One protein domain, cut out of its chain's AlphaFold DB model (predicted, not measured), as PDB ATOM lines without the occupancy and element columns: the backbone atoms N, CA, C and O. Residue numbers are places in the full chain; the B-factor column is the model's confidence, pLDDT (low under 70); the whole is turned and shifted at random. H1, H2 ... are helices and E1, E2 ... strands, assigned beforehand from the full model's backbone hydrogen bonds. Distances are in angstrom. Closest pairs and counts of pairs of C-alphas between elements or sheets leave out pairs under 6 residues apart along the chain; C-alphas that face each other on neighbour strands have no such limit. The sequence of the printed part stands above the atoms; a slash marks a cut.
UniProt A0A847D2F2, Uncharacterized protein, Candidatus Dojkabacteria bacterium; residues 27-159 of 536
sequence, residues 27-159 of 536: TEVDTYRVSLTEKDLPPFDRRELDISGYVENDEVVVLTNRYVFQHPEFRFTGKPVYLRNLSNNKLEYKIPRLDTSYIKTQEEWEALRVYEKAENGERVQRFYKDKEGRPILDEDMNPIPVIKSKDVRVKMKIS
ATOM      1  N   THR A  27     -40.839  37.053 128.504       48.06
ATOM      2  CA  THR A  27     -40.753  37.427 127.081       48.06
ATOM      3  C   THR A  27     -41.334  38.806 126.808       48.06
ATOM      4  O   THR A  27     -40.894  39.511 125.905       48.06
ATOM      5  N   GLU A  28     -42.319  39.202 127.608       61.84
ATOM      6  CA  GLU A  28     -43.025  40.472 127.511       61.84
ATOM      7  C   GLU A  28     -43.662  40.818 128.862       61.84
ATOM      8  O   GLU A  28     -43.777  39.973 129.752       61.84
ATOM      9  N   VAL A  29     -44.089  42.065 129.027       67.75
ATOM     10  CA  VAL A  29     -44.972  42.446 130.132       67.75
ATOM     11  C   VAL A  29     -46.330  41.760 129.947       67.75
ATOM     12  O   VAL A  29     -46.893  41.784 128.854       67.75
ATOM     13  N   ASP A  30     -46.872  41.161 131.011       81.00
ATOM     14  CA  ASP A  30     -48.251  40.667 131.012       81.00
ATOM     15  C   ASP A  30     -49.192  41.875 130.974       81.00
ATOM     16  O   ASP A  30     -49.046  42.833 131.737       81.00
ATOM     17  N   THR A  31     -50.160  41.851 130.069       88.25
ATOM     18  CA  THR A  31     -51.080  42.965 129.840       88.25
ATOM     19  C   THR A  31     -52.508  42.470 129.887       88.25
ATOM     20  O   THR A  31     -52.798  41.345 129.481       88.25
ATOM     21  N   TYR A  32     -53.428  43.337 130.295       87.75
ATOM     22  CA  TYR A  32     -54.844  43.098 130.032       87.75
ATOM     23  C   TYR A  32     -55.068  42.959 128.520       87.75
ATOM     24  O   TYR A  32     -54.364  43.594 127.728       87.75
ATOM     25  N   ARG A  33     -56.038  42.130 128.105       85.25
ATOM     26  CA  ARG A  33     -56.435  41.982 126.693       85.25
ATOM     27  C   ARG A  33     -57.217  43.206 126.211       85.25
ATOM     28  O   ARG A  33     -58.390  43.135 125.873       85.25
ATOM     29  N   VAL A  34     -56.523  44.334 126.179       84.69
ATOM     30  CA  VAL A  34     -56.976  45.618 125.658       84.69
ATOM     31  C   VAL A  34     -55.983  46.064 124.593       84.69
ATOM     32  O   VAL A  34     -54.777  45.855 124.734       84.69
ATOM     33  N   SER A  35     -56.489  46.644 123.512       82.69
ATOM     34  CA  SER A  35     -55.672  47.221 122.449       82.69
ATOM     35  C   SER A  35     -56.165  48.641 122.218       82.69
ATOM     36  O   SER A  35     -57.306  48.852 121.812       82.69
ATOM     37  N   LEU A  36     -55.325  49.604 122.585       87.56
ATOM     38  CA  LEU A  36     -55.588  51.032 122.481       87.56
ATOM     39  C   LEU A  36     -54.684  51.634 121.412       87.56
ATOM     40  O   LEU A  36     -53.568  51.167 121.174       87.56
ATOM     41  N   THR A  37     -55.145  52.708 120.789       88.25
ATOM     42  CA  THR A  37     -54.311  53.542 119.927       88.25
ATOM     43  C   THR A  37     -53.844  54.775 120.685       88.25
ATOM     44  O   THR A  37     -54.398  55.129 121.720       88.25
ATOM     45  N   GLU A  38     -52.855  55.484 120.146       85.00
ATOM     46  CA  GLU A  38     -52.373  56.749 120.724       85.00
ATOM     47  C   GLU A  38     -53.506  57.770 120.944       85.00
ATOM     48  O   GLU A  38     -53.466  58.538 121.897       85.00
ATOM     49  N   LYS A  39     -54.555  57.740 120.109       85.81
ATOM     50  CA  LYS A  39     -55.721  58.635 120.214       85.81
ATOM     51  C   LYS A  39     -56.635  58.327 121.398       85.81
ATOM     52  O   LYS A  39     -57.474  59.157 121.732       85.81
ATOM     53  N   ASP A  40     -56.521  57.134 121.971       85.69
ATOM     54  CA  ASP A  40     -57.319  56.710 123.119       85.69
ATOM     55  C   ASP A  40     -56.610  57.039 124.449       85.69
ATOM     56  O   ASP A  40     -57.178  56.827 125.517       85.69
ATOM     57  N   LEU A  41     -55.375  57.560 124.395       87.56
ATOM     58  CA  LEU A  41     -54.589  57.970 125.556       87.56
ATOM     59  C   LEU A  41     -54.620  59.500 125.726       87.56
ATOM     60  O   LEU A  41     -54.723  60.232 124.737       87.56
ATOM     61  N   PRO A  42     -54.460  60.006 126.962       87.25
ATOM     62  CA  PRO A  42     -54.124  61.408 127.185       87.25
ATOM     63  C   PRO A  42     -52.854  61.813 126.414       87.25
ATOM     64  O   PRO A  42     -51.977  60.964 126.238       87.25
ATOM     65  N   PRO A  43     -52.706  63.078 125.975       88.25
ATOM     66  CA  PRO A  43     -51.519  63.528 125.246       88.25
ATOM     67  C   PRO A  43     -50.222  63.258 126.020       88.25
ATOM     68  O   PRO A  43     -50.181  63.468 127.227       88.25
ATOM     69  N   PHE A  44     -49.151  62.847 125.339       88.38
ATOM     70  CA  PHE A  44     -47.814  62.648 125.919       88.38
ATOM     71  C   PHE A  44     -46.713  62.955 124.889       88.38
ATOM     72  O   PHE A  44     -46.974  62.980 123.685       88.38
ATOM     73  N   ASP A  45     -45.474  63.186 125.343       86.69
ATOM     74  CA  ASP A  45     -44.341  63.412 124.438       86.69
ATOM     75  C   ASP A  45     -43.833  62.084 123.858       86.69
ATOM     76  O   ASP A  45     -43.157  61.280 124.508       86.69
ATOM     77  N   ARG A  46     -44.174  61.848 122.592       82.06
ATOM     78  CA  ARG A  46     -43.774  60.641 121.867       82.06
ATOM     79  C   ARG A  46     -42.270  60.580 121.597       82.06
ATOM     80  O   ARG A  46     -41.713  59.485 121.609       82.06
ATOM     81  N   ARG A  47     -41.610  61.723 121.384       73.81
ATOM     82  CA  ARG A  47     -40.159  61.768 121.137       73.81
ATOM     83  C   ARG A  47     -39.395  61.398 122.396       73.81
ATOM     84  O   ARG A  47     -38.428  60.649 122.318       73.81
ATOM     85  N   GLU A  48     -39.852  61.880 123.547       71.56
ATOM     86  CA  GLU A  48     -39.285  61.483 124.835       71.56
ATOM     87  C   GLU A  48     -39.425  59.972 125.048       71.56
ATOM     88  O   GLU A  48     -38.434  59.299 125.331       71.56
ATOM     89  N   LEU A  49     -40.616  59.418 124.789       68.50
ATOM     90  CA  LEU A  49     -40.870  57.978 124.879       68.50
ATOM     91  C   LEU A  49     -39.960  57.147 123.952       68.50
ATOM     92  O   LEU A  49     -39.552  56.049 124.331       68.50
ATOM     93  N   ASP A  50     -39.632  57.641 122.757       66.25
ATOM     94  CA  ASP A  50     -38.706  56.976 121.830       66.25
ATOM     95  C   ASP A  50     -37.254  56.968 122.326       66.25
ATOM     96  O   ASP A  50     -36.537  55.989 122.114       66.25
ATOM     97  N   ILE A  51     -36.827  58.029 123.015       60.00
ATOM     98  CA  ILE A  51     -35.450  58.193 123.494       60.00
ATOM     99  C   ILE A  51     -35.220  57.413 124.792       60.00
ATOM    100  O   ILE A  51     -34.243  56.671 124.913       60.00
ATOM    101  N   SER A  52     -36.099  57.592 125.778       55.97
ATOM    102  CA  SER A  52     -35.915  57.074 127.139       55.97
ATOM    103  C   SER A  52     -36.662  55.762 127.387       55.97
ATOM    104  O   SER A  52     -36.370  55.050 128.348       55.97
ATOM    105  N   GLY A  53     -37.648  55.434 126.545       68.25
ATOM    106  CA  GLY A  53     -38.575  54.334 126.788       68.25
ATOM    107  C   GLY A  53     -39.628  54.620 127.868       68.25
ATOM    108  O   GLY A  53     -40.367  53.691 128.209       68.25
ATOM    109  N   TYR A  54     -39.705  55.856 128.381       84.06
ATOM    110  CA  TYR A  54     -40.584  56.297 129.468       84.06
ATOM    111  C   TYR A  54     -41.009  57.761 129.306       84.06
ATOM    112  O   TYR A  54     -40.184  58.635 129.068       84.06
ATOM    113  N   VAL A  55     -42.289  58.044 129.523       87.94
ATOM    114  CA  VAL A  55     -42.793  59.414 129.663       87.94
ATOM    115  C   VAL A  55     -43.846  59.458 130.763       87.94
ATOM    116  O   VAL A  55     -44.701  58.575 130.859       87.94
ATOM    117  N   GLU A  56     -43.791  60.485 131.602       90.88
ATOM    118  CA  GLU A  56     -44.796  60.765 132.625       90.88
ATOM    119  C   GLU A  56     -45.144  62.250 132.599       90.88
ATOM    120  O   GLU A  56     -44.273  63.106 132.719       90.88
ATOM    121  N   ASN A  57     -46.436  62.551 132.504       88.38
ATOM    122  CA  ASN A  57     -46.972  63.891 132.720       88.38
ATOM    123  C   ASN A  57     -48.051  63.852 133.808       88.38
ATOM    124  O   ASN A  57     -48.191  62.852 134.513       88.38
ATOM    125  N   ASP A  58     -48.801  64.935 133.994       85.50
ATOM    126  CA  ASP A  58     -49.798  65.024 135.067       85.50
ATOM    127  C   ASP A  58     -50.972  64.044 134.910       85.50
ATOM    128  O   ASP A  58     -51.566  63.632 135.910       85.50
ATOM    129  N   GLU A  59     -51.265  63.609 133.684       86.44
ATOM    130  CA  GLU A  59     -52.433  62.787 133.365       86.44
ATOM    131  C   GLU A  59     -52.100  61.306 133.180       86.44
ATOM    132  O   GLU A  59     -52.913  60.457 133.552       86.44
ATOM    133  N   VAL A  60     -50.924  60.978 132.634       91.44
ATOM    134  CA  VAL A  60     -50.593  59.627 132.168       91.44
ATOM    135  C   VAL A  60     -49.116  59.277 132.341       91.44
ATOM    136  O   VAL A  60     -48.234  60.136 132.324       91.44
ATOM    137  N   VAL A  61     -48.852  57.977 132.472       92.75
ATOM    138  CA  VAL A  61     -47.528  57.382 132.288       92.75
ATOM    139  C   VAL A  61     -47.563  56.445 131.088       92.75
ATOM    140  O   VAL A  61     -48.452  55.598 130.992       92.75
ATOM    141  N   VAL A  62     -46.578  56.544 130.198       89.75
ATOM    142  CA  VAL A  62     -46.404  55.608 129.083       89.75
ATOM    143  C   VAL A  62     -45.010  54.993 129.138       89.75
ATOM    144  O   VAL A  62     -44.004  55.689 129.261       89.75
ATOM    145  N   LEU A  63     -44.960  53.666 129.066       84.38
ATOM    146  CA  LEU A  63     -43.769  52.837 129.211       84.38
ATOM    147  C   LEU A  63     -43.534  52.023 127.941       84.38
ATOM    148  O   LEU A  63     -44.463  51.712 127.202       84.38
ATOM    149  N   THR A  64     -42.303  51.580 127.731       76.88
ATOM    150  CA  THR A  64     -41.968  50.528 126.762       76.88
ATOM    151  C   THR A  64     -41.568  49.250 127.490       76.88
ATOM    152  O   THR A  64     -41.072  49.312 128.615       76.88
ATOM    153  N   ASN A  65     -41.700  48.091 126.834       63.00
ATOM    154  CA  ASN A  65     -41.168  46.827 127.363       63.00
ATOM    155  C   ASN A  65     -39.699  46.984 127.798       63.00
ATOM    156  O   ASN A  65     -39.337  46.607 128.910       63.00
ATOM    157  N   ARG A  66     -38.874  47.637 126.963       60.34
ATOM    158  CA  ARG A  66     -37.462  47.933 127.251       60.34
ATOM    159  C   ARG A  66     -37.272  48.639 128.596       60.34
ATOM    160  O   ARG A  66     -36.413  48.225 129.368       60.34
ATOM    161  N   TYR A  67     -38.065  49.669 128.876       62.12
ATOM    162  CA  TYR A  67     -37.958  50.421 130.124       62.12
ATOM    163  C   TYR A  67     -38.361  49.583 131.340       62.12
ATOM    164  O   TYR A  67     -37.648  49.582 132.339       62.12
ATOM    165  N   VAL A  68     -39.449  48.811 131.250       61.03
ATOM    166  CA  VAL A  68     -39.896  47.949 132.361       61.03
ATOM    167  C   VAL A  68     -38.847  46.881 132.692       61.03
ATOM    168  O   VAL A  68     -38.599  46.611 133.865       61.03
ATOM    169  N   PHE A  69     -38.170  46.323 131.683       54.91
ATOM    170  CA  PHE A  69     -37.065  45.385 131.903       54.91
ATOM    171  C   PHE A  69     -35.847  46.028 132.583       54.91
ATOM    172  O   PHE A  69     -35.179  45.374 133.379       54.91
ATOM    173  N   GLN A  70     -35.550  47.297 132.291       49.56
ATOM    174  CA  GLN A  70     -34.434  48.030 132.903       49.56
ATOM    175  C   GLN A  70     -34.774  48.569 134.303       49.56
ATOM    176  O   GLN A  70     -33.882  48.739 135.134       49.56
ATOM    177  N   HIS A  71     -36.059  48.800 134.576       57.72
ATOM    178  CA  HIS A  71     -36.561  49.405 135.808       57.72
ATOM    179  C   HIS A  71     -37.742  48.605 136.394       57.72
ATOM    180  O   HIS A  71     -38.862  49.118 136.470       57.72
ATOM    181  N   PRO A  72     -37.516  47.362 136.866       56.53
ATOM    182  CA  PRO A  72     -38.582  46.501 137.392       56.53
ATOM    183  C   PRO A  72     -39.232  47.033 138.682       56.53
ATOM    184  O   PRO A  72     -40.298  46.564 139.072       56.53
ATOM    185  N   GLU A  73     -38.619  48.023 139.342       59.47
ATOM    186  CA  GLU A  73     -39.143  48.728 140.528       59.47
ATOM    187  C   GLU A  73     -39.960  49.986 140.174       59.47
ATOM    188  O   GLU A  73     -40.030  50.942 140.954       59.47
ATOM    189  N   PHE A  74     -40.540  50.024 138.974       69.31
ATOM    190  CA  PHE A  74     -41.383  51.129 138.537       69.31
ATOM    191  C   PHE A  74     -42.506  51.417 139.553       69.31
ATOM    192  O   PHE A  74     -43.229  50.517 139.979       69.31
ATOM    193  N   ARG A  75     -42.653  52.689 139.943       79.50
ATOM    194  CA  ARG A  75     -43.609  53.121 140.971       79.50
ATOM    195  C   ARG A  75     -44.921  53.561 140.343       79.50
ATOM    196  O   ARG A  75     -44.950  54.488 139.539       79.50
ATOM    197  N   PHE A  76     -46.025  53.001 140.818       84.50
ATOM    198  CA  PHE A  76     -47.362  53.436 140.441       84.50
ATOM    199  C   PHE A  76     -47.743  54.670 141.259       84.50
ATOM    200  O   PHE A  76     -47.975  54.596 142.466       84.50
ATOM    201  N   THR A  77     -47.797  55.837 140.622       87.69
ATOM    202  CA  THR A  77     -48.047  57.122 141.299       87.69
ATOM    203  C   THR A  77     -49.534  57.417 141.523       87.69
ATOM    204  O   THR A  77     -49.875  58.389 142.200       87.69
ATOM    205  N   GLY A  78     -50.422  56.553 141.025       88.19
ATOM    206  CA  GLY A  78     -51.865  56.778 140.986       88.19
ATOM    207  C   GLY A  78     -52.367  57.406 139.685       88.19
ATOM    208  O   GLY A  78     -53.531  57.812 139.614       88.19
ATOM    209  N   LYS A  79     -51.496  57.484 138.674       91.25
ATOM    210  CA  LYS A  79     -51.822  57.827 137.289       91.25
ATOM    211  C   LYS A  79     -52.060  56.549 136.468       91.25
ATOM    212  O   LYS A  79     -51.447  55.524 136.780       91.25
ATOM    213  N   PRO A  80     -52.923  56.586 135.439       92.75
ATOM    214  CA  PRO A  80     -53.003  55.536 134.428       92.75
ATOM    215  C   PRO A  80     -51.631  55.262 133.801       92.75
ATOM    216  O   PRO A  80     -50.936  56.195 133.400       92.75
ATOM    217  N   VAL A  81     -51.255  53.987 133.721       92.88
ATOM    218  CA  VAL A  81     -50.001  53.523 133.118       92.88
ATOM    219  C   VAL A  81     -50.325  52.723 131.864       92.88
ATOM    220  O   VAL A  81     -51.090  51.763 131.925       92.88
ATOM    221  N   TYR A  82     -49.708  53.075 130.744       93.19
ATOM    222  CA  TYR A  82     -49.836  52.348 129.486       93.19
ATOM    223  C   TYR A  82     -48.483  51.824 129.025       93.19
ATOM    224  O   TYR A  82     -47.444  52.435 129.246       93.19
ATOM    225  N   LEU A  83     -48.503  50.681 128.358       89.88
ATOM    226  CA  LEU A  83     -47.349  50.032 127.768       89.88
ATOM    227  C   LEU A  83     -47.467  50.104 126.249       89.88
ATOM    228  O   LEU A  83     -48.399  49.549 125.667       89.88
ATOM    229  N   ARG A  84     -46.497  50.744 125.603       84.31
ATOM    230  CA  ARG A  84     -46.338  50.725 124.155       84.31
ATOM    231  C   ARG A  84     -45.872  49.345 123.710       84.31
ATOM    232  O   ARG A  84     -44.815  48.871 124.135       84.31
ATOM    233  N   ASN A  85     -46.652  48.733 122.833       78.56
ATOM    234  CA  ASN A  85     -46.410  47.417 122.274       78.56
ATOM    235  C   ASN A  85     -46.477  47.479 120.739       78.56
ATOM    236  O   ASN A  85     -47.228  48.268 120.169       78.56
ATOM    237  N   LEU A  86     -45.673  46.659 120.068       67.56
ATOM    238  CA  LEU A  86     -45.700  46.515 118.618       67.56
ATOM    239  C   LEU A  86     -46.235  45.117 118.306       67.56
ATOM    240  O   LEU A  86     -45.561  44.123 118.552       67.56
ATOM    241  N   SER A  87     -47.463  45.044 117.800       63.53
ATOM    242  CA  SER A  87     -48.151  43.789 117.494       63.53
ATOM    243  C   SER A  87     -48.481  43.760 116.006       63.53
ATOM    244  O   SER A  87     -49.152  44.664 115.514       63.53
ATOM    245  N   ASN A  88     -47.996  42.758 115.263       63.19
ATOM    246  CA  ASN A  88     -48.219  42.628 113.812       63.19
ATOM    247  C   ASN A  88     -47.926  43.925 113.023       63.19
ATOM    248  O   ASN A  88     -48.745  44.362 112.211       63.19
ATOM    249  N   ASN A  89     -46.787  44.572 113.302       56.88
ATOM    250  CA  ASN A  89     -46.371  45.858 112.715       56.88
ATOM    251  C   ASN A  89     -47.337  47.032 112.957       56.88
ATOM    252  O   ASN A  89     -47.257  48.061 112.285       56.88
ATOM    253  N   LYS A  90     -48.240  46.914 113.936       72.62
ATOM    254  CA  LYS A  90     -49.092  48.006 114.405       72.62
ATOM    255  C   LYS A  90     -48.655  48.445 115.791       72.62
ATOM    256  O   LYS A  90     -48.438  47.625 116.684       72.62
ATOM    257  N   LEU A  91     -48.523  49.758 115.950       79.25
ATOM    258  CA  LEU A  91     -48.264  50.365 117.243       79.25
ATOM    259  C   LEU A  91     -49.557  50.375 118.057       79.25
ATOM    260  O   LEU A  91     -50.531  51.021 117.671       79.25
ATOM    261  N   GLU A  92     -49.542  49.669 119.177       88.00
ATOM    262  CA  GLU A  92     -50.665  49.555 120.099       88.00
ATOM    263  C   GLU A  92     -50.213  49.938 121.509       88.00
ATOM    264  O   GLU A  92     -49.038  49.837 121.872       88.00
ATOM    265  N   TYR A  93     -51.161  50.362 122.329       89.19
ATOM    266  CA  TYR A  93     -50.957  50.649 123.738       89.19
ATOM    267  C   TYR A  93     -51.812  49.688 124.550       89.19
ATOM    268  O   TYR A  93     -52.979  49.445 124.242       89.19
ATOM    269  N   LYS A  94     -51.218  49.106 125.586       92.31
ATOM    270  CA  LYS A  94     -51.879  48.138 126.461       92.31
ATOM    271  C   LYS A  94     -51.786  48.579 127.909       92.31
ATOM    272  O   LYS A  94     -50.922  49.375 128.262       92.31
ATOM    273  N   ILE A  95     -52.649  48.040 128.759       92.81
ATOM    274  CA  ILE A  95     -52.570  48.271 130.202       92.81
ATOM    275  C   ILE A  95     -51.755  47.123 130.818       92.81
ATOM    276  O   ILE A  95     -52.153  45.962 130.661       92.81
ATOM    277  N   PRO A  96     -50.618  47.400 131.484       88.38
ATOM    278  CA  PRO A  96     -49.828  46.366 132.137       88.38
ATOM    279  C   PRO A  96     -50.585  45.779 133.333       88.38
ATOM    280  O   PRO A  96     -51.240  46.499 134.090       88.38
ATOM    281  N   ARG A  97     -50.482  44.462 133.522       86.44
ATOM    282  CA  ARG A  97     -50.952  43.786 134.732       86.44
ATOM    283  C   ARG A  97     -49.948  43.978 135.861       86.44
ATOM    284  O   ARG A  97     -48.760  44.205 135.646       86.44
ATOM    285  N   LEU A  98     -50.450  43.876 137.081       80.06
ATOM    286  CA  LEU A  98     -49.667  44.009 138.302       80.06
ATOM    287  C   LEU A  98     -49.313  42.633 138.841       80.06
ATOM    288  O   LEU A  98     -50.121  41.707 138.753       80.06
ATOM    289  N   ASP A  99     -48.126  42.502 139.419       75.56
ATOM    290  CA  ASP A  99     -47.804  41.322 140.206       75.56
ATOM    291  C   ASP A  99     -48.481  41.445 141.574       75.56
ATOM    292  O   ASP A  99     -48.014  42.160 142.457       75.56
ATOM    293  N   THR A 100     -49.620  40.776 141.728       70.56
ATOM    294  CA  THR A 100     -50.407  40.760 142.968       70.56
ATOM    295  C   THR A 100     -50.105  39.542 143.840       70.56
ATOM    296  O   THR A 100     -50.812  39.311 144.815       70.56
ATOM    297  N   SER A 101     -49.079  38.745 143.516       69.25
ATOM    298  CA  SER A 101     -48.793  37.468 144.193       69.25
ATOM    299  C   SER A 101     -48.506  37.594 145.695       69.25
ATOM    300  O   SER A 101     -48.706  36.641 146.449       69.25
ATOM    301  N   TYR A 102     -48.059  38.765 146.147       66.69
ATOM    302  CA  TYR A 102     -47.748  39.040 147.549       66.69
ATOM    303  C   TYR A 102     -48.916  39.655 148.337       66.69
ATOM    304  O   TYR A 102     -48.804  39.791 149.555       66.69
ATOM    305  N   ILE A 103     -50.014  40.020 147.668       72.75
ATOM    306  CA  ILE A 103     -51.212  40.602 148.284       72.75
ATOM    307  C   ILE A 103     -52.072  39.452 148.798       72.75
ATOM    308  O   ILE A 103     -52.586  38.651 148.017       72.75
ATOM    309  N   LYS A 104     -52.194  39.340 150.121       75.88
ATOM    310  CA  LYS A 104     -52.850  38.204 150.782       75.88
ATOM    311  C   LYS A 104     -54.228  38.552 151.322       75.88
ATOM    312  O   LYS A 104     -55.010  37.639 151.581       75.88
ATOM    313  N   THR A 105     -54.526  39.838 151.507       82.44
ATOM    314  CA  THR A 105     -55.803  40.292 152.067       82.44
ATOM    315  C   THR A 105     -56.514  41.301 151.168       82.44
ATOM    316  O   THR A 105     -55.905  42.009 150.363       82.44
ATOM    317  N   GLN A 106     -57.837  41.381 151.324       83.31
ATOM    318  CA  GLN A 106     -58.664  42.368 150.630       83.31
ATOM    319  C   GLN A 106     -58.321  43.803 151.065       83.31
ATOM    320  O   GLN A 106     -58.317  44.706 150.236       83.31
ATOM    321  N   GLU A 107     -57.975  44.008 152.338       84.50
ATOM    322  CA  GLU A 107     -57.555  45.309 152.872       84.50
ATOM    323  C   GLU A 107     -56.253  45.798 152.220       84.50
ATOM    324  O   GLU A 107     -56.151  46.961 151.827       84.50
ATOM    325  N   GLU A 108     -55.278  44.900 152.036       80.31
ATOM    326  CA  GLU A 108     -54.039  45.197 151.308       80.31
ATOM    327  C   GLU A 108     -54.327  45.585 149.855       80.31
ATOM    328  O   GLU A 108     -53.729  46.532 149.348       80.31
ATOM    329  N   TRP A 109     -55.266  44.903 149.190       81.81
ATOM    330  CA  TRP A 109     -55.680  45.248 147.827       81.81
ATOM    331  C   TRP A 109     -56.381  46.610 147.755       81.81
ATOM    332  O   TRP A 109     -56.096  47.421 146.872       81.81
ATOM    333  N   GLU A 110     -57.286  46.888 148.693       84.69
ATOM    334  CA  GLU A 110     -58.039  48.141 148.757       84.69
ATOM    335  C   GLU A 110     -57.158  49.348 149.085       84.69
ATOM    336  O   GLU A 110     -57.402  50.435 148.558       84.69
ATOM    337  N   ALA A 111     -56.095  49.168 149.874       84.94
ATOM    338  CA  ALA A 111     -55.137  50.225 150.200       84.94
ATOM    339  C   ALA A 111     -54.366  50.753 148.976       84.94
ATOM    340  O   ALA A 111     -53.922  51.903 148.970       84.94
ATOM    341  N   LEU A 112     -54.217  49.937 147.928       87.06
ATOM    342  CA  LEU A 112     -53.523  50.318 146.693       87.06
ATOM    343  C   LEU A 112     -54.412  51.115 145.741       87.06
ATOM    344  O   LEU A 112     -53.914  51.746 144.807       87.06
ATOM    345  N   ARG A 113     -55.729  51.074 145.934       89.12
ATOM    346  CA  ARG A 113     -56.689  51.672 145.018       89.12
ATOM    347  C   ARG A 113     -56.718  53.194 145.129       89.12
ATOM    348  O   ARG A 113     -56.732  53.773 146.214       89.12
ATOM    349  N   VAL A 114     -56.795  53.858 143.979       90.69
ATOM    350  CA  VAL A 114     -56.962  55.315 143.909       90.69
ATOM    351  C   VAL A 114     -58.436  55.663 143.801       90.69
ATOM    352  O   VAL A 114     -59.171  55.011 143.074       90.69
ATOM    353  N   TYR A 115     -58.863  56.718 144.487       89.25
ATOM    354  CA  TYR A 115     -60.236  57.206 144.441       89.25
ATOM    355  C   TYR A 115     -60.262  58.662 143.978       89.25
ATOM    356  O   TYR A 115     -59.363  59.434 144.312       89.25
ATOM    357  N   GLU A 116     -61.307  59.031 143.252       87.31
ATOM    358  CA  GLU A 116     -61.588  60.387 142.786       87.31
ATOM    359  C   GLU A 116     -62.950  60.862 143.309       87.31
ATOM    360  O   GLU A 116     -63.750  60.070 143.810       87.31
ATOM    361  N   LYS A 117     -63.199  62.172 143.259       86.19
ATOM    362  CA  LYS A 117     -64.521  62.728 143.570       86.19
ATOM    363  C   LYS A 117     -65.337  62.791 142.286       86.19
ATOM    364  O   LYS A 117     -64.904  63.428 141.331       86.19
ATOM    365  N   ALA A 118     -66.498  62.150 142.283       78.94
ATOM    366  CA  ALA A 118     -67.484  62.297 141.226       78.94
ATOM    367  C   ALA A 118     -68.122  63.699 141.262       78.94
ATOM    368  O   ALA A 118     -68.007  64.425 142.253       78.94
ATOM    369  N   GLU A 119     -68.817  64.080 140.186       77.75
ATOM    370  CA  GLU A 119     -69.499  65.383 140.071       77.75
ATOM    371  C   GLU A 119     -70.562  65.600 141.160       77.75
ATOM    372  O   GLU A 119     -70.798  66.724 141.592       77.75
ATOM    373  N   ASN A 120     -71.152  64.514 141.667       79.06
ATOM    374  CA  ASN A 120     -72.086  64.518 142.795       79.06
ATOM    375  C   ASN A 120     -71.390  64.623 144.174       79.06
ATOM    376  O   ASN A 120     -72.061  64.619 145.204       79.06
ATOM    377  N   GLY A 121     -70.056  64.712 144.211       78.81
ATOM    378  CA  GLY A 121     -69.242  64.803 145.425       78.81
ATOM    379  C   GLY A 121     -68.901  63.461 146.082       78.81
ATOM    380  O   GLY A 121     -68.124  63.448 147.043       78.81
ATOM    381  N   GLU A 122     -69.428  62.341 145.579       84.12
ATOM    382  CA  GLU A 122     -69.145  61.009 146.113       84.12
ATOM    383  C   GLU A 122     -67.724  60.556 145.777       84.12
ATOM    384  O   GLU A 122     -67.157  60.882 144.733       84.12
ATOM    385  N   ARG A 123     -67.126  59.782 146.686       85.25
ATOM    386  CA  ARG A 123     -65.807  59.189 146.474       85.25
ATOM    387  C   ARG A 123     -65.972  57.913 145.657       85.25
ATOM    388  O   ARG A 123     -66.432  56.903 146.179       85.25
ATOM    389  N   VAL A 124     -65.553  57.956 144.401       86.94
ATOM    390  CA  VAL A 124     -65.631  56.828 143.470       86.94
ATOM    391  C   VAL A 124     -64.243  56.264 143.193       86.94
ATOM    392  O   VAL A 124     -63.238  56.976 143.219       86.94
ATOM    393  N   GLN A 125     -64.168  54.956 142.972       89.88
ATOM    394  CA  GLN A 125     -62.928  54.286 142.595       89.88
ATOM    395  C   GLN A 125     -62.453  54.804 141.231       89.88
ATOM    396  O   GLN A 125     -63.232  54.870 140.283       89.88
ATOM    397  N   ARG A 126     -61.167  55.146 141.118       92.12
ATOM    398  CA  ARG A 126     -60.555  55.540 139.847       92.12
ATOM    399  C   ARG A 126     -60.250  54.293 139.020       92.12
ATOM    400  O   ARG A 126     -59.596  53.361 139.503       92.12
ATOM    401  N   PHE A 127     -60.688  54.310 137.767       93.31
ATOM    402  CA  PHE A 127     -60.470  53.255 136.779       93.31
ATOM    403  C   PHE A 127     -59.789  53.819 135.533       93.31
ATOM    404  O   PHE A 127     -59.807  55.032 135.306       93.31
ATOM    405  N   TYR A 128     -59.186  52.942 134.734       92.31
ATOM    406  CA  TYR A 128     -58.775  53.288 133.373       92.31
ATOM    407  C   TYR A 128     -60.021  53.634 132.556       92.31
ATOM    408  O   TYR A 128     -61.037  52.953 132.687       92.31
ATOM    409  N   LYS A 129     -59.960  54.695 131.745       89.62
ATOM    410  CA  LYS A 129     -61.095  55.196 130.958       89.62
ATOM    411  C   LYS A 129     -60.724  55.303 129.482       89.62
ATOM    412  O   LYS A 129     -59.568  55.586 129.176       89.62
ATOM    413  N   ASP A 130     -61.691  55.069 128.603       84.56
ATOM    414  CA  ASP A 130     -61.574  55.360 127.174       84.56
ATOM    415  C   ASP A 130     -61.681  56.874 126.900       84.56
ATOM    416  O   ASP A 130     -61.891  57.684 127.810       84.56
ATOM    417  N   LYS A 131     -61.540  57.269 125.632       80.75
ATOM    418  CA  LYS A 131     -61.650  58.674 125.198       80.75
ATOM    419  C   LYS A 131     -63.042  59.278 125.430       80.75
ATOM    420  O   LYS A 131     -63.172  60.497 125.496       80.75
ATOM    421  N   GLU A 132     -64.079  58.450 125.556       83.06
ATOM    422  CA  GLU A 132     -65.434  58.858 125.927       83.06
ATOM    423  C   GLU A 132     -65.635  58.932 127.455       83.06
ATOM    424  O   GLU A 132     -66.733  59.248 127.915       83.06
ATOM    425  N   GLY A 133     -64.596  58.655 128.249       81.94
ATOM    426  CA  GLY A 133     -64.618  58.707 129.709       81.94
ATOM    427  C   GLY A 133     -65.238  57.477 130.381       81.94
ATOM    428  O   GLY A 133     -65.455  57.499 131.597       81.94
ATOM    429  N   ARG A 134     -65.526  56.404 129.637       87.81
ATOM    430  CA  ARG A 134     -66.124  55.172 130.175       87.81
ATOM    431  C   ARG A 134     -65.037  54.229 130.684       87.81
ATOM    432  O   ARG A 134     -63.958  54.197 130.099       87.81
ATOM    433  N   PRO A 135     -65.288  53.440 131.743       90.94
ATOM    434  CA  PRO A 135     -64.289  52.510 132.253       90.94
ATOM    435  C   PRO A 135     -63.890  51.451 131.219       90.94
ATOM    436  O   PRO A 135     -64.749  50.805 130.621       90.94
ATOM    437  N   ILE A 136     -62.586  51.238 131.064       92.56
ATOM    438  CA  ILE A 136     -62.033  50.129 130.285       92.56
ATOM    439  C   ILE A 136     -62.183  48.854 131.117       92.56
ATOM    440  O   ILE A 136     -61.771  48.807 132.282       92.56
ATOM    441  N   LEU A 137     -62.786  47.834 130.511       92.12
ATOM    442  CA  LEU A 137     -63.096  46.565 131.159       92.12
ATOM    443  C   LEU A 137     -62.039  45.502 130.833       92.12
ATOM    444  O   LEU A 137     -61.446  45.514 129.753       92.12
ATOM    445  N   ASP A 138     -61.808  44.589 131.772       87.62
ATOM    446  CA  ASP A 138     -61.041  43.370 131.543       87.62
ATOM    447  C   ASP A 138     -61.884  42.269 130.869       87.62
ATOM    448  O   ASP A 138     -63.031  42.474 130.471       87.62
ATOM    449  N   GLU A 139     -61.285  41.087 130.706       86.38
ATOM    450  CA  GLU A 139     -61.915  39.926 130.064       86.38
ATOM    451  C   GLU A 139     -63.158  39.419 130.814       86.38
ATOM    452  O   GLU A 139     -64.040  38.830 130.193       86.38
ATOM    453  N   ASP A 140     -63.248  39.692 132.118       87.81
ATOM    454  CA  ASP A 140     -64.358  39.309 132.990       87.81
ATOM    455  C   ASP A 140     -65.402  40.435 133.121       87.81
ATOM    456  O   ASP A 140     -66.280  40.382 133.983       87.81
ATOM    457  N   MET A 141     -65.323  41.458 132.259       88.12
ATOM    458  CA  MET A 141     -66.187  42.645 132.250       88.12
ATOM    459  C   MET A 141     -66.051  43.531 133.499       88.12
ATOM    460  O   MET A 141     -66.942  44.336 133.788       88.12
ATOM    461  N   ASN A 142     -64.932  43.442 134.222       89.81
ATOM    462  CA  ASN A 142     -64.669  44.277 135.390       89.81
ATOM    463  C   ASN A 142     -63.853  45.525 135.015       89.81
ATOM    464  O   ASN A 142     -62.875  45.425 134.272       89.81
ATOM    465  N   PRO A 143     -64.193  46.712 135.548       91.75
ATOM    466  CA  PRO A 143     -63.380  47.910 135.372       91.75
ATOM    467  C   PRO A 143     -61.958  47.743 135.921       91.75
ATOM    468  O   PRO A 143     -61.769  47.376 137.083       91.75
ATOM    469  N   ILE A 144     -60.950  48.082 135.116       93.06
ATOM    470  CA  ILE A 144     -59.542  47.957 135.517       93.06
ATOM    471  C   ILE A 144     -59.171  49.126 136.450       93.06
ATOM    472  O   ILE A 144     -59.273  50.289 136.038       93.06
ATOM    473  N   PRO A 145     -58.753  48.883 137.710       91.25
ATOM    474  CA  PRO A 145     -58.489  49.950 138.673       91.25
ATOM    475  C   PRO A 145     -57.147  50.644 138.426       91.25
ATOM    476  O   PRO A 145     -56.143  50.006 138.111       91.25
ATOM    477  N   VAL A 146     -57.105  51.959 138.659       92.75
ATOM    478  CA  VAL A 146     -55.838  52.695 138.782       92.75
ATOM    479  C   VAL A 146     -55.327  52.545 140.209       92.75
ATOM    480  O   VAL A 146     -56.058  52.776 141.179       92.75
ATOM    481  N   ILE A 147     -54.056  52.177 140.336       88.88
ATOM    482  CA  ILE A 147     -53.428  51.910 141.625       88.88
ATOM    483  C   ILE A 147     -52.305  52.896 141.939       88.88
ATOM    484  O   ILE A 147     -51.710  53.506 141.049       88.88
ATOM    485  N   LYS A 148     -51.985  53.014 143.225       88.62
ATOM    486  CA  LYS A 148     -50.843  53.759 143.736       88.62
ATOM    487  C   LYS A 148     -50.032  52.870 144.666       88.62
ATOM    488  O   LYS A 148     -50.520  52.444 145.707       88.62
ATOM    489  N   SER A 149     -48.781  52.616 144.306       79.69
ATOM    490  CA  SER A 149     -47.866  51.823 145.115       79.69
ATOM    491  C   SER A 149     -46.407  52.098 144.784       79.69
ATOM    492  O   SER A 149     -46.055  52.367 143.636       79.69
ATOM    493  N   LYS A 150     -45.552  51.988 145.801       73.25
ATOM    494  CA  LYS A 150     -44.094  51.962 145.634       73.25
ATOM    495  C   LYS A 150     -43.531  50.540 145.569       73.25
ATOM    496  O   LYS A 150     -42.376  50.398 145.189       73.25
ATOM    497  N   ASP A 151     -44.342  49.545 145.925       66.50
ATOM    498  CA  ASP A 151     -43.895  48.172 146.177       66.50
ATOM    499  C   ASP A 151     -44.476  47.167 145.165       66.50
ATOM    500  O   ASP A 151     -43.926  46.081 144.994       66.50
ATOM    501  N   VAL A 152     -45.557  47.533 144.458       64.12
ATOM    502  CA  VAL A 152     -46.142  46.710 143.381       64.12
ATOM    503  C   VAL A 152     -45.282  46.806 142.126       64.12
ATOM    504  O   VAL A 152     -44.975  47.907 141.672       64.12
ATOM    505  N   ARG A 153     -44.965  45.655 141.525       72.75
ATOM    506  CA  ARG A 153     -44.250  45.557 140.246       72.75
ATOM    507  C   ARG A 153     -45.203  45.261 139.091       72.75
ATOM    508  O   ARG A 153     -46.293  44.720 139.281       72.75
ATOM    509  N   VAL A 154     -44.768  45.588 137.877       74.19
ATOM    510  CA  VAL A 154     -45.425  45.136 136.644       74.19
ATOM    511  C   VAL A 154     -45.254  43.618 136.518       74.19
ATOM    512  O   VAL A 154     -44.146  43.103 136.679       74.19
ATOM    513  N   LYS A 155     -46.339  42.897 136.230       75.75
ATOM    514  CA  LYS A 155     -46.312  41.450 136.008       75.75
ATOM    515  C   LYS A 155     -45.698  41.142 134.650       75.75
ATOM    516  O   LYS A 155     -46.040  41.765 133.648       75.75
ATOM    517  N   MET A 156     -44.824  40.149 134.613       67.81
ATOM    518  CA  MET A 156     -44.204  39.669 133.381       67.81
ATOM    519  C   MET A 156     -44.907  38.405 132.885       67.81
ATOM    520  O   MET A 156     -45.312  37.565 133.693       67.81
ATOM    521  N   LYS A 157     -45.042  38.256 131.566       61.00
ATOM    522  CA  LYS A 157     -45.535  37.032 130.940       61.00
ATOM    523  C   LYS A 157     -44.389  36.043 130.797       61.00
ATOM    524  O   LYS A 157     -43.343  36.366 130.230       61.00
ATOM    525  N   ILE A 158     -44.615  34.846 131.316       53.12
ATOM    526  CA  ILE A 158     -43.680  33.730 131.236       53.12
ATOM    527  C   ILE A 158     -44.045  32.897 130.006       53.12
ATOM    528  O   ILE A 158     -45.226  32.703 129.739       53.12
ATOM    529  N   SER A 159     -43.051  32.465 129.230       46.69
ATOM    530  CA  SER A 159     -43.281  31.692 128.001       46.69
ATOM    531  C   SER A 159     -44.023  30.372 128.277       46.69
ATOM    532  O   SER A 159     -43.603  29.602 129.142       46.69
TER     533      SER A 159
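Overview. This is residues 27 to 159 of the 536 residues of an uncharacterized protein of Candidatus Dojkabacteria bacterium (UniProt A0A847D2F2). With little regular structure, the domain is a four-strand sheet, E2 E3 E4 E5, with H1 packed on E2 and E3; H3 and hairpin E6 E7 lie far from it, and loops link the two parts. The 133 printed residues hold E1 H1 E2 E3 H2 E4 E5 H3 E6 E7 E8, 50 residues in these; class and sheet are mixed. It is compact, radius of gyration 14.7 A, spanning 41 by 34 by 27 A.

Along the chain. E2 is residues 54 to 56, E3 61 to 64, E4 81 to 87, 18.5 A long, and E5 90 to 94. H1 is 46 to 52, H2 65 to 70, H3 106 to 111, E6 115 to 117, E7 123 to 125. E1, 27 to 29, begins at C-alpha (-40.753, 37.427, 127.081); E8, 156 to 158, ends at (-43.680, 33.730, 131.236).

Arrangement. E3 and E4 are parallel, N 63 to O 82 2.8 A, in a strand-helix-strand unit, two parallel strands with H2 between in the chain, its crossover right-handed. Hairpins E2 E3 and E4 E5 have N 55 to O 62 at 2.9 A and N 85 to O 92 at 2.8 A. H1 is on the sheet, C-alphas Leu 49 and Val 55 closest at 5.4 A; H2 only grazes it. E1 and E8 are antiparallel, N 157 to O 28 2.8 A. In H1, H2 and H3 every O i to N i+4 pair is within hydrogen-bond range.

Size, cuts and confidence. The farthest C-alphas, Asn 120 and Ser 159, are 46.1 A apart. The printed part has no cut; links E1 to H1, E5 to H3 and E7 to E8 are long. pLDDT is under 70 in 30 residues, among them 65 to 74.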